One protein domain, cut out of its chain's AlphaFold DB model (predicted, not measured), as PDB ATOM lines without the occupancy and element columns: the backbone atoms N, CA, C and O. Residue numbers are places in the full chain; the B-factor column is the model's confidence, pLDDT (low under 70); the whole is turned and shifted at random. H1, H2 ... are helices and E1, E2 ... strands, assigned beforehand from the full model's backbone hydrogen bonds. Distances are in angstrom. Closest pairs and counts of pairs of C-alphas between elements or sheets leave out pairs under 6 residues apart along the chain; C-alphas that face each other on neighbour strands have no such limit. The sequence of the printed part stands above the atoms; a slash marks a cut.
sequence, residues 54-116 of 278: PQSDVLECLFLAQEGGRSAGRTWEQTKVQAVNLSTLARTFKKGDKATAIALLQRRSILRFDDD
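This is residues 54 to 116 of the 278 residues of an uncharacterized protein of Suillus luteus UH-Slu-Lm8-n1 (UniProt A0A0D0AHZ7). Two short parallel strands, E1 and E2, lie side by side, and the chain between them goes out and back through a helical hairpin of H2 and H3; a separate helix, H1, sits toward the other end of the model and reaches this part through a long loop. The contacts are few: H1 touches no helix, and H2 and H3 touch each other. The printed part has 63 residues with three named helices and two named strands, in the order H1, E1, H2, H3, E2; the sheet, E1 beside E2, is parallel, and the class is mixed, helices and strands. The whole is loose, with a radius of gyration of the C-alphas of 13.3 A, and elongated, spanning 40 by 23 by 23 A.

Find C-alpha 55 at (8.080, 19.498, 23.379); from there H1, residues 55 to 64, runs 14.4 A to C-alpha 64 at (16.327, 26.452, 32.938). After residues 65 to 81, look for the strand E1 at residues 82 to 85, 9.9 A long. H2 follows at once, residues 86 to 95, and is 14.2 A long. Two residues on, H3 takes residues 98 to 105 over 10.6 A. The last element is the strand E2, residues 109 to 112, 9.4 A long, which ends at C-alpha 112 at (8.020, 1.877, 36.733).

Begin with the sheet, where E1 and E2 are parallel neighbours with 34 degrees between their directions. Among the C-alphas that face each other are 85 and 112, 4.6 A apart. Look there for N 110 and O 82 at 2.8 A and N 84 and O 110 at 2.9 A, both within hydrogen-bond range. E1, H2, H3 and E2 form a strand-helix-strand unit, two parallel neighbour strands with helices between them, and its crossover is right-handed. H2 and H3 are a helical hairpin: they touch, their closest C-alphas being those of Thr 92 and Ala 101 at 6.8 A, and they run opposite ways at a shallow tilt of 28 degrees. The closest C-alphas of H2 and E2 are those of Leu 86 and Arg 112, 6.1 A apart. E1 and H3 are apart. H1 is apart from H2 and E2, and only just apart from H3, with the closest C-alphas 8.3 A from each other. In H1, H2 and H3 every O i to N i+4 pair is within hydrogen-bond range.

The two C-alphas farthest apart are those of Ala 72 and Asp 116, at 41.4 A. The printed part has no cut. The link from H1 to E1, 17 residues, is long; those from E1 to H2, H2 to H3 and H3 to E2 are tight. The mean pLDDT of the printed part is 77.9, and the model's confidence is low, under 70, at residues 67 to 76.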
ATOM      1  N   PRO A  54       7.029  22.876  20.217       72.50
ATOM      2  CA  PRO A  54       7.754  21.620  20.207       72.50
ATOM      3  C   PRO A  54       8.139  21.249  21.645       72.50
ATOM      4  O   PRO A  54       8.610  22.070  22.434       72.50
ATOM      5  N   GLN A  55       7.911  19.985  22.006       72.94
ATOM      6  CA  GLN A  55       8.080  19.498  23.379       72.94
ATOM      7  C   GLN A  55       9.511  19.698  23.911       72.94
ATOM      8  O   GLN A  55       9.696  19.851  25.118       72.94
ATOM      9  N   SER A  56      10.511  19.728  23.025       72.81
ATOM     10  CA  SER A  56      11.907  20.048  23.347       72.81
ATOM     11  C   SER A  56      12.049  21.379  24.079       72.81
ATOM     12  O   SER A  56      12.738  21.448  25.094       72.81
ATOM     13  N   ASP A  57      11.338  22.400  23.612       73.88
ATOM     14  CA  ASP A  57      11.491  23.776  24.077       73.88
ATOM     15  C   ASP A  57      10.834  23.934  25.450       73.88
ATOM     16  O   ASP A  57      11.382  24.565  26.351       73.88
ATOM     17  N   VAL A  58       9.702  23.254  25.665       74.25
ATOM     18  CA  VAL A  58       9.039  23.171  26.977       74.25
ATOM     19  C   VAL A  58       9.956  22.511  28.012       74.25
ATOM     20  O   VAL A  58      10.072  22.988  29.143       74.25
ATOM     21  N   LEU A  59      10.622  21.417  27.635       74.94
ATOM     22  CA  LEU A  59      11.545  20.697  28.514       74.94
ATOM     23  C   LEU A  59      12.806  21.515  28.819       74.94
ATOM     24  O   LEU A  59      13.297  21.489  29.948       74.94
ATOM     25  N   GLU A  60      13.307  22.275  27.846       73.62
ATOM     26  CA  GLU A  60      14.433  23.188  28.040       73.62
ATOM     27  C   GLU A  60      14.064  24.351  28.971       73.62
ATOM     28  O   GLU A  60      14.807  24.646  29.910       73.62
ATOM     29  N   CYS A  61      12.880  24.949  28.812       72.25
ATOM     30  CA  CYS A  61      12.377  25.967  29.736       72.25
ATOM     31  C   CYS A  61      12.223  25.428  31.168       72.25
ATOM     32  O   CYS A  61      12.625  26.096  32.122       72.25
ATOM     33  N   LEU A  62      11.693  24.209  31.332       73.69
ATOM     34  CA  LEU A  62      11.578  23.547  32.638       73.69
ATOM     35  C   LEU A  62      12.946  23.306  33.289       73.69
ATOM     36  O   LEU A  62      13.094  23.496  34.497       73.69
ATOM     37  N   PHE A  63      13.946  22.919  32.497       72.94
ATOM     38  CA  PHE A  63      15.317  22.733  32.964       72.94
ATOM     39  C   PHE A  63      15.961  24.052  33.415       72.94
ATOM     40  O   PHE A  63      16.572  24.117  34.483       72.94
ATOM     41  N   LEU A  64      15.795  25.121  32.630       71.56
ATOM     42  CA  LEU A  64      16.327  26.452  32.938       71.56
ATOM     43  C   LEU A  64      15.670  27.086  34.173       71.56
ATOM     44  O   LEU A  64      16.319  27.859  34.880       71.56
ATOM     45  N   ALA A  65      14.407  26.745  34.443       71.25
ATOM     46  CA  ALA A  65      13.664  27.189  35.621       71.25
ATOM     47  C   ALA A  65      14.087  26.482  36.927       71.25
ATOM     48  O   ALA A  65      13.680  26.903  38.009       71.25
ATOM     49  N   GLN A  66      14.899  25.421  36.858       70.38
ATOM     50  CA  GLN A  66      15.364  24.688  38.033       70.38
ATOM     51  C   GLN A  66      16.528  25.412  38.735       70.38
ATOM     52  O   GLN A  66      17.455  25.914  38.092       70.38
ATOM     53  N   GLU A  67      16.533  25.410  40.073       56.91
ATOM     54  CA  GLU A  67      17.664  25.879  40.886       56.91
ATOM     55  C   GLU A  67      18.914  25.021  40.597       56.91
ATOM     56  O   GLU A  67      19.094  23.935  41.141       56.91
ATOM     57  N   GLY A  68      19.761  25.489  39.671       58.06
ATOM     58  CA  GLY A  68      20.980  24.801  39.223       58.06
ATOM     59  C   GLY A  68      21.146  24.673  37.702       58.06
ATOM     60  O   GLY A  68      22.260  24.413  37.249       58.06
ATOM     61  N   GLY A  69      20.099  24.928  36.903       53.38
ATOM     62  CA  GLY A  69      20.125  24.794  35.432       53.38
ATOM     63  C   GLY A  69      21.016  25.808  34.696       53.38
ATOM     64  O   GLY A  69      21.326  25.638  33.522       53.38
ATOM     65  N   ARG A  70      21.486  26.853  35.390       54.09
ATOM     66  CA  ARG A  70      22.327  27.919  34.812       54.09
ATOM     67  C   ARG A  70      23.820  27.581  34.728       54.09
ATOM     68  O   ARG A  70      24.583  28.388  34.204       54.09
ATOM     69  N   SER A  71      24.269  26.441  35.260       52.06
ATOM     70  CA  SER A  71      25.702  26.132  35.338       52.06
ATOM     71  C   SER A  71      26.122  25.030  34.358       52.06
ATOM     72  O   SER A  71      25.786  23.862  34.526       52.06
ATOM     73  N   ALA A  72      26.926  25.433  33.369       52.03
ATOM     74  CA  ALA A  72      27.829  24.598  32.571       52.03
ATOM     75  C   ALA A  72      27.208  23.595  31.574       52.03
ATOM     76  O   ALA A  72      27.380  22.387  31.716       52.03
ATOM     77  N   GLY A  73      26.578  24.100  30.506       58.47
ATOM     78  CA  GLY A  73      26.503  23.413  29.202       58.47
ATOM     79  C   GLY A  73      25.781  22.060  29.146       58.47
ATOM     80  O   GLY A  73      25.883  21.375  28.132       58.47
ATOM     81  N   ARG A  74      25.076  21.659  30.210       60.81
ATOM     82  CA  ARG A  74      24.261  20.443  30.213       60.81
ATOM     83  C   ARG A  74      22.901  20.733  29.604       60.81
ATOM     84  O   ARG A  74      22.243  21.682  30.012       60.81
ATOM     85  N   THR A  75      22.481  19.896  28.668       68.69
ATOM     86  CA  THR A  75      21.117  19.900  28.130       68.69
ATOM     87  C   THR A  75      20.202  19.028  28.996       68.69
ATOM     88  O   THR A  75      20.677  18.135  29.705       68.69
ATOM     89  N   TRP A  76      18.881  19.245  28.936       68.62
ATOM     90  CA  TRP A  76      17.881  18.418  29.636       68.62
ATOM     91  C   TRP A  76      18.116  16.912  29.428       68.62
ATOM     92  O   TRP A  76      18.046  16.123  30.374       68.62
ATOM     93  N   GLU A  77      18.497  16.520  28.210       72.75
ATOM     94  CA  GLU A  77      18.808  15.141  27.822       72.75
ATOM     95  C   GLU A  77      19.966  14.516  28.614       72.75
ATOM     96  O   GLU A  77      19.976  13.304  28.835       72.75
ATOM     97  N   GLN A  78      20.907  15.332  29.091       72.69
ATOM     98  CA  GLN A  78      22.062  14.905  29.883       72.69
ATOM     99  C   GLN A  78      21.750  14.796  31.387       72.69
ATOM    100  O   GLN A  78      22.614  14.417  32.183       72.69
ATOM    101  N   THR A  79      20.520  15.116  31.803       74.50
ATOM    102  CA  THR A  79      20.081  15.011  33.200       74.50
ATOM    103  C   THR A  79      19.880  13.550  33.600       74.50
ATOM    104  O   THR A  79      19.361  12.735  32.833       74.50
ATOM    105  N   LYS A  80      20.274  13.203  34.833       79.06
ATOM    106  CA  LYS A  80      20.127  11.843  35.364       79.06
ATOM    107  C   LYS A  80      18.654  11.439  35.397       79.06
ATOM    108  O   LYS A  80      17.827  12.134  35.983       79.06
ATOM    109  N   VAL A  81      18.364  10.274  34.829       84.69
ATOM    110  CA  VAL A  81      17.021   9.701  34.829       84.69
ATOM    111  C   VAL A  81      16.712   9.071  36.186       84.69
ATOM    112  O   VAL A  81      17.472   8.234  36.677       84.69
ATOM    113  N   GLN A  82      15.600   9.469  36.800       85.81
ATOM    114  CA  GLN A  82      15.108   8.908  38.054       85.81
ATOM    115  C   GLN A  82      14.006   7.880  37.774       85.81
ATOM    116  O   GLN A  82      13.050   8.166  37.066       85.81
ATOM    117  N   ALA A  83      14.107   6.677  38.336       85.69
ATOM    118  CA  ALA A  83      12.994   5.731  38.303       85.69
ATOM    119  C   ALA A  83      11.961   6.112  39.373       85.69
ATOM    120  O   ALA A  83      12.327   6.322  40.533       85.69
ATOM    121  N   VAL A  84      10.689   6.204  38.988       88.81
ATOM    122  CA  VAL A  84       9.574   6.529  39.883       88.81
ATOM    123  C   VAL A  84       8.499   5.465  39.723       88.81
ATOM    124  O   VAL A  84       8.039   5.212  38.614       88.81
ATOM    125  N   ASN A  85       8.093   4.856  40.831       89.50
ATOM    126  CA  ASN A  85       7.045   3.842  40.831       89.50
ATOM    127  C   ASN A  85       5.647   4.473  40.722       89.50
ATOM    128  O   ASN A  85       5.388   5.532  41.309       89.50
ATOM    129  N   LEU A  86       4.729   3.803  40.025       87.38
ATOM    130  CA  LEU A  86       3.358   4.271  39.813       87.38
ATOM    131  C   LEU A  86       2.575   4.405  41.128       87.38
ATOM    132  O   LEU A  86       1.861   5.391  41.322       87.38
ATOM    133  N   SER A  87       2.786   3.497  42.083       88.31
ATOM    134  CA  SER A  87       2.249   3.580  43.449       88.31
ATOM    135  C   SER A  87       2.615   4.895  44.144       88.31
ATOM    136  O   SER A  87       1.809   5.486  44.871       88.31
ATOM    137  N   THR A  88       3.823   5.406  43.890       86.25
ATOM    138  CA  THR A  88       4.292   6.663  44.473       86.25
ATOM    139  C   THR A  88       3.568   7.852  43.864       86.25
ATOM    140  O   THR A  88       3.136   8.721  44.617       86.25
ATOM    141  N   LEU A  89       3.339   7.863  42.548       87.75
ATOM    142  CA  LEU A  89       2.522   8.894  41.902       87.75
ATOM    143  C   LEU A  89       1.068   8.854  42.381       87.75
ATOM    144  O   LEU A  89       0.515   9.895  42.736       87.75
ATOM    145  N   ALA A  90       0.474   7.663  42.474       86.94
ATOM    146  CA  ALA A  90      -0.893   7.488  42.962       86.94
ATOM    147  C   ALA A  90      -1.055   8.011  44.399       86.94
ATOM    148  O   ALA A  90      -2.043   8.672  44.725       86.94
ATOM    149  N   ARG A  91      -0.064   7.765  45.260       89.25
ATOM    150  CA  ARG A  91      -0.024   8.294  46.628       89.25
ATOM    151  C   ARG A  91       0.132   9.816  46.656       89.25
ATOM    152  O   ARG A  91      -0.597  10.467  47.399       89.25
ATOM    153  N   THR A  92       1.040  10.381  45.861       89.19
ATOM    154  CA  THR A  92       1.239  11.841  45.757       89.19
ATOM    155  C   THR A  92      -0.040  12.540  45.297       89.19
ATOM    156  O   THR A  92      -0.425  13.553  45.880       89.19
ATOM    157  N   PHE A  93      -0.744  11.953  44.323       88.12
ATOM    158  CA  PHE A  93      -2.036  12.439  43.842       88.12
ATOM    159  C   PHE A  93      -3.109  12.393  44.934       88.12
ATOM    160  O   PHE A  93      -3.707  13.419  45.246       88.12
ATOM    161  N   LYS A  94      -3.304  11.236  45.584       89.56
ATOM    162  CA  LYS A  94      -4.296  11.078  46.666       89.56
ATOM    163  C   LYS A  94      -4.038  12.006  47.855       89.56
ATOM    164  O   LYS A  94      -4.981  12.443  48.504       89.56
ATOM    165  N   LYS A  95      -2.769  12.307  48.143       91.44
ATOM    166  CA  LYS A  95      -2.361  13.227  49.213       91.44
ATOM    167  C   LYS A  95      -2.483  14.707  48.807       91.44
ATOM    168  O   LYS A  95      -2.404  15.572  49.673       91.44
ATOM    169  N   GLY A  96      -2.656  15.012  47.517       87.31
ATOM    170  CA  GLY A  96      -2.687  16.385  47.005       87.31
ATOM    171  C   GLY A  96      -1.351  17.125  47.157       87.31
ATOM    172  O   GLY A  96      -1.330  18.348  47.283       87.31
ATOM    173  N   ASP A  97      -0.229  16.399  47.184       88.56
ATOM    174  CA  ASP A  97       1.100  16.945  47.492       88.56
ATOM    175  C   ASP A  97       1.713  17.634  46.257       88.56
ATOM    176  O   ASP A  97       2.525  17.070  45.515       88.56
ATOM    177  N   LYS A  98       1.260  18.871  46.009       87.19
ATOM    178  CA  LYS A  98       1.609  19.666  44.819       87.19
ATOM    179  C   LYS A  98       3.109  19.933  44.699       87.19
ATOM    180  O   LYS A  98       3.646  19.872  43.598       87.19
ATOM    181  N   ALA A  99       3.789  20.197  45.815       83.56
ATOM    182  CA  ALA A  99       5.222  20.484  45.821       83.56
ATOM    183  C   ALA A  99       6.031  19.280  45.315       83.56
ATOM    184  O   ALA A  99       6.896  19.422  44.451       83.56
ATOM    185  N   THR A 100       5.690  18.079  45.790       83.81
ATOM    186  CA  THR A 100       6.336  16.838  45.347       83.81
ATOM    187  C   THR A 100       6.022  16.533  43.883       83.81
ATOM    188  O   THR A 100       6.907  16.117  43.138       83.81
ATOM    189  N   ALA A 101       4.783  16.773  43.442       84.69
ATOM    190  CA  ALA A 101       4.392  16.583  42.047       84.69
ATOM    191  C   ALA A 101       5.167  17.510  41.091       84.69
ATOM    192  O   ALA A 101       5.708  17.043  40.091       84.69
ATOM    193  N   ILE A 102       5.296  18.797  41.427       83.44
ATOM    194  CA  ILE A 102       6.067  19.763  40.630       83.44
ATOM    195  C   ILE A 102       7.553  19.379  40.601       83.44
ATOM    196  O   ILE A 102       8.170  19.392  39.539       83.44
ATOM    197  N   ALA A 103       8.122  18.950  41.731       81.62
ATOM    198  CA  ALA A 103       9.516  18.508  41.789       81.62
ATOM    199  C   ALA A 103       9.795  17.269  40.913       81.62
ATOM    200  O   ALA A 103      10.908  17.109  40.407       81.62
ATOM    201  N   LEU A 104       8.800  16.397  40.722       83.88
ATOM    202  CA  LEU A 104       8.887  15.252  39.812       83.88
ATOM    203  C   LEU A 104       8.818  15.674  38.338       83.88
ATOM    204  O   LEU A 104       9.532  15.094  37.525       83.88
ATOM    205  N   LEU A 105       8.017  16.693  38.001       80.00
ATOM    206  CA  LEU A 105       7.938  17.253  36.641       80.00
ATOM    207  C   LEU A 105       9.242  17.940  36.215       80.00
ATOM    208  O   LEU A 105       9.624  17.883  35.052       80.00
ATOM    209  N   GLN A 106       9.955  18.542  37.166       77.50
ATOM    210  CA  GLN A 106      11.254  19.188  36.940       77.50
ATOM    211  C   GLN A 106      12.411  18.199  36.730       77.50
ATOM    212  O   GLN A 106      13.565  18.609  36.615       77.50
ATOM    213  N   ARG A 107      12.154  16.887  36.742       80.19
ATOM    214  CA  ARG A 107      13.185  15.857  36.601       80.19
ATOM    215  C   ARG A 107      12.815  14.873  35.513       80.19
ATOM    216  O   ARG A 107      11.666  14.459  35.379       80.19
ATOM    217  N   ARG A 108      13.830  14.400  34.794       81.50
ATOM    218  CA  ARG A 108      13.661  13.297  33.856       81.50
ATOM    219  C   ARG A 108      13.358  12.021  34.639       81.50
ATOM    220  O   ARG A 108      14.237  11.474  35.304       81.50
ATOM    221  N   SER A 109      12.116  11.560  34.558       84.81
ATOM    222  CA  SER A 109      11.641  10.401  35.308       84.81
ATOM    223  C   SER A 109      11.209   9.280  34.362       84.81
ATOM    224  O   SER A 109      10.517   9.535  33.382       84.81
ATOM    225  N   ILE A 110      11.612   8.040  34.645       85.56
ATOM    226  CA  ILE A 110      11.047   6.837  34.019       85.56
ATOM    227  C   ILE A 110      10.020   6.262  34.980       85.56
ATOM    228  O   ILE A 110      10.334   5.990  36.143       85.56
ATOM    229  N   LEU A 111       8.808   6.052  34.477       87.06
ATOM    230  CA  LEU A 111       7.762   5.378  35.221       87.06
ATOM    231  C   LEU A 111       8.060   3.877  35.290       87.06
ATOM    232  O   LEU A 111       8.303   3.239  34.268       87.06
ATOM    233  N   ARG A 112       8.028   3.319  36.499       88.00
ATOM    234  CA  ARG A 112       8.020   1.877  36.733       88.00
ATOM    235  C   ARG A 112       6.659   1.466  37.263       88.00
ATOM    236  O   ARG A 112       6.113   2.119  38.151       88.00
ATOM    237  N   PHE A 113       6.129   0.388  36.713       84.88
ATOM    238  CA  PHE A 113       4.953  -0.263  37.260       84.88
ATOM    239  C   PHE A 113       5.404  -1.126  38.435       84.88
ATOM    240  O   PHE A 113       6.437  -1.790  38.352       84.88
ATOM    241  N   ASP A 114       4.690  -1.029  39.549       86.69
ATOM    242  CA  ASP A 114       4.897  -1.928  40.676       86.69
ATOM    243  C   ASP A 114       4.345  -3.321  40.316       86.69
ATOM    244  O   ASP A 114       3.424  -3.429  39.504       86.69
ATOM    245  N   ASP A 115       4.915  -4.384  40.888       79.69
ATOM    246  CA  ASP A 115       4.556  -5.770  40.543       79.69
ATOM    247  C   ASP A 115       3.072  -6.087  40.820       79.69
ATOM    248  O   ASP A 115       2.484  -6.930  40.155       79.69
ATOM    249  N   ASP A 116       2.445  -5.376  41.761       77.56
ATOM    250  CA  ASP A 116       1.019  -5.457  42.099       77.56
ATOM    251  C   ASP A 116       0.097  -4.729  41.102       77.56
ATOM    252  O   ASP A 116      -1.124  -4.883  41.152       77.56
TER     253      ASP A 116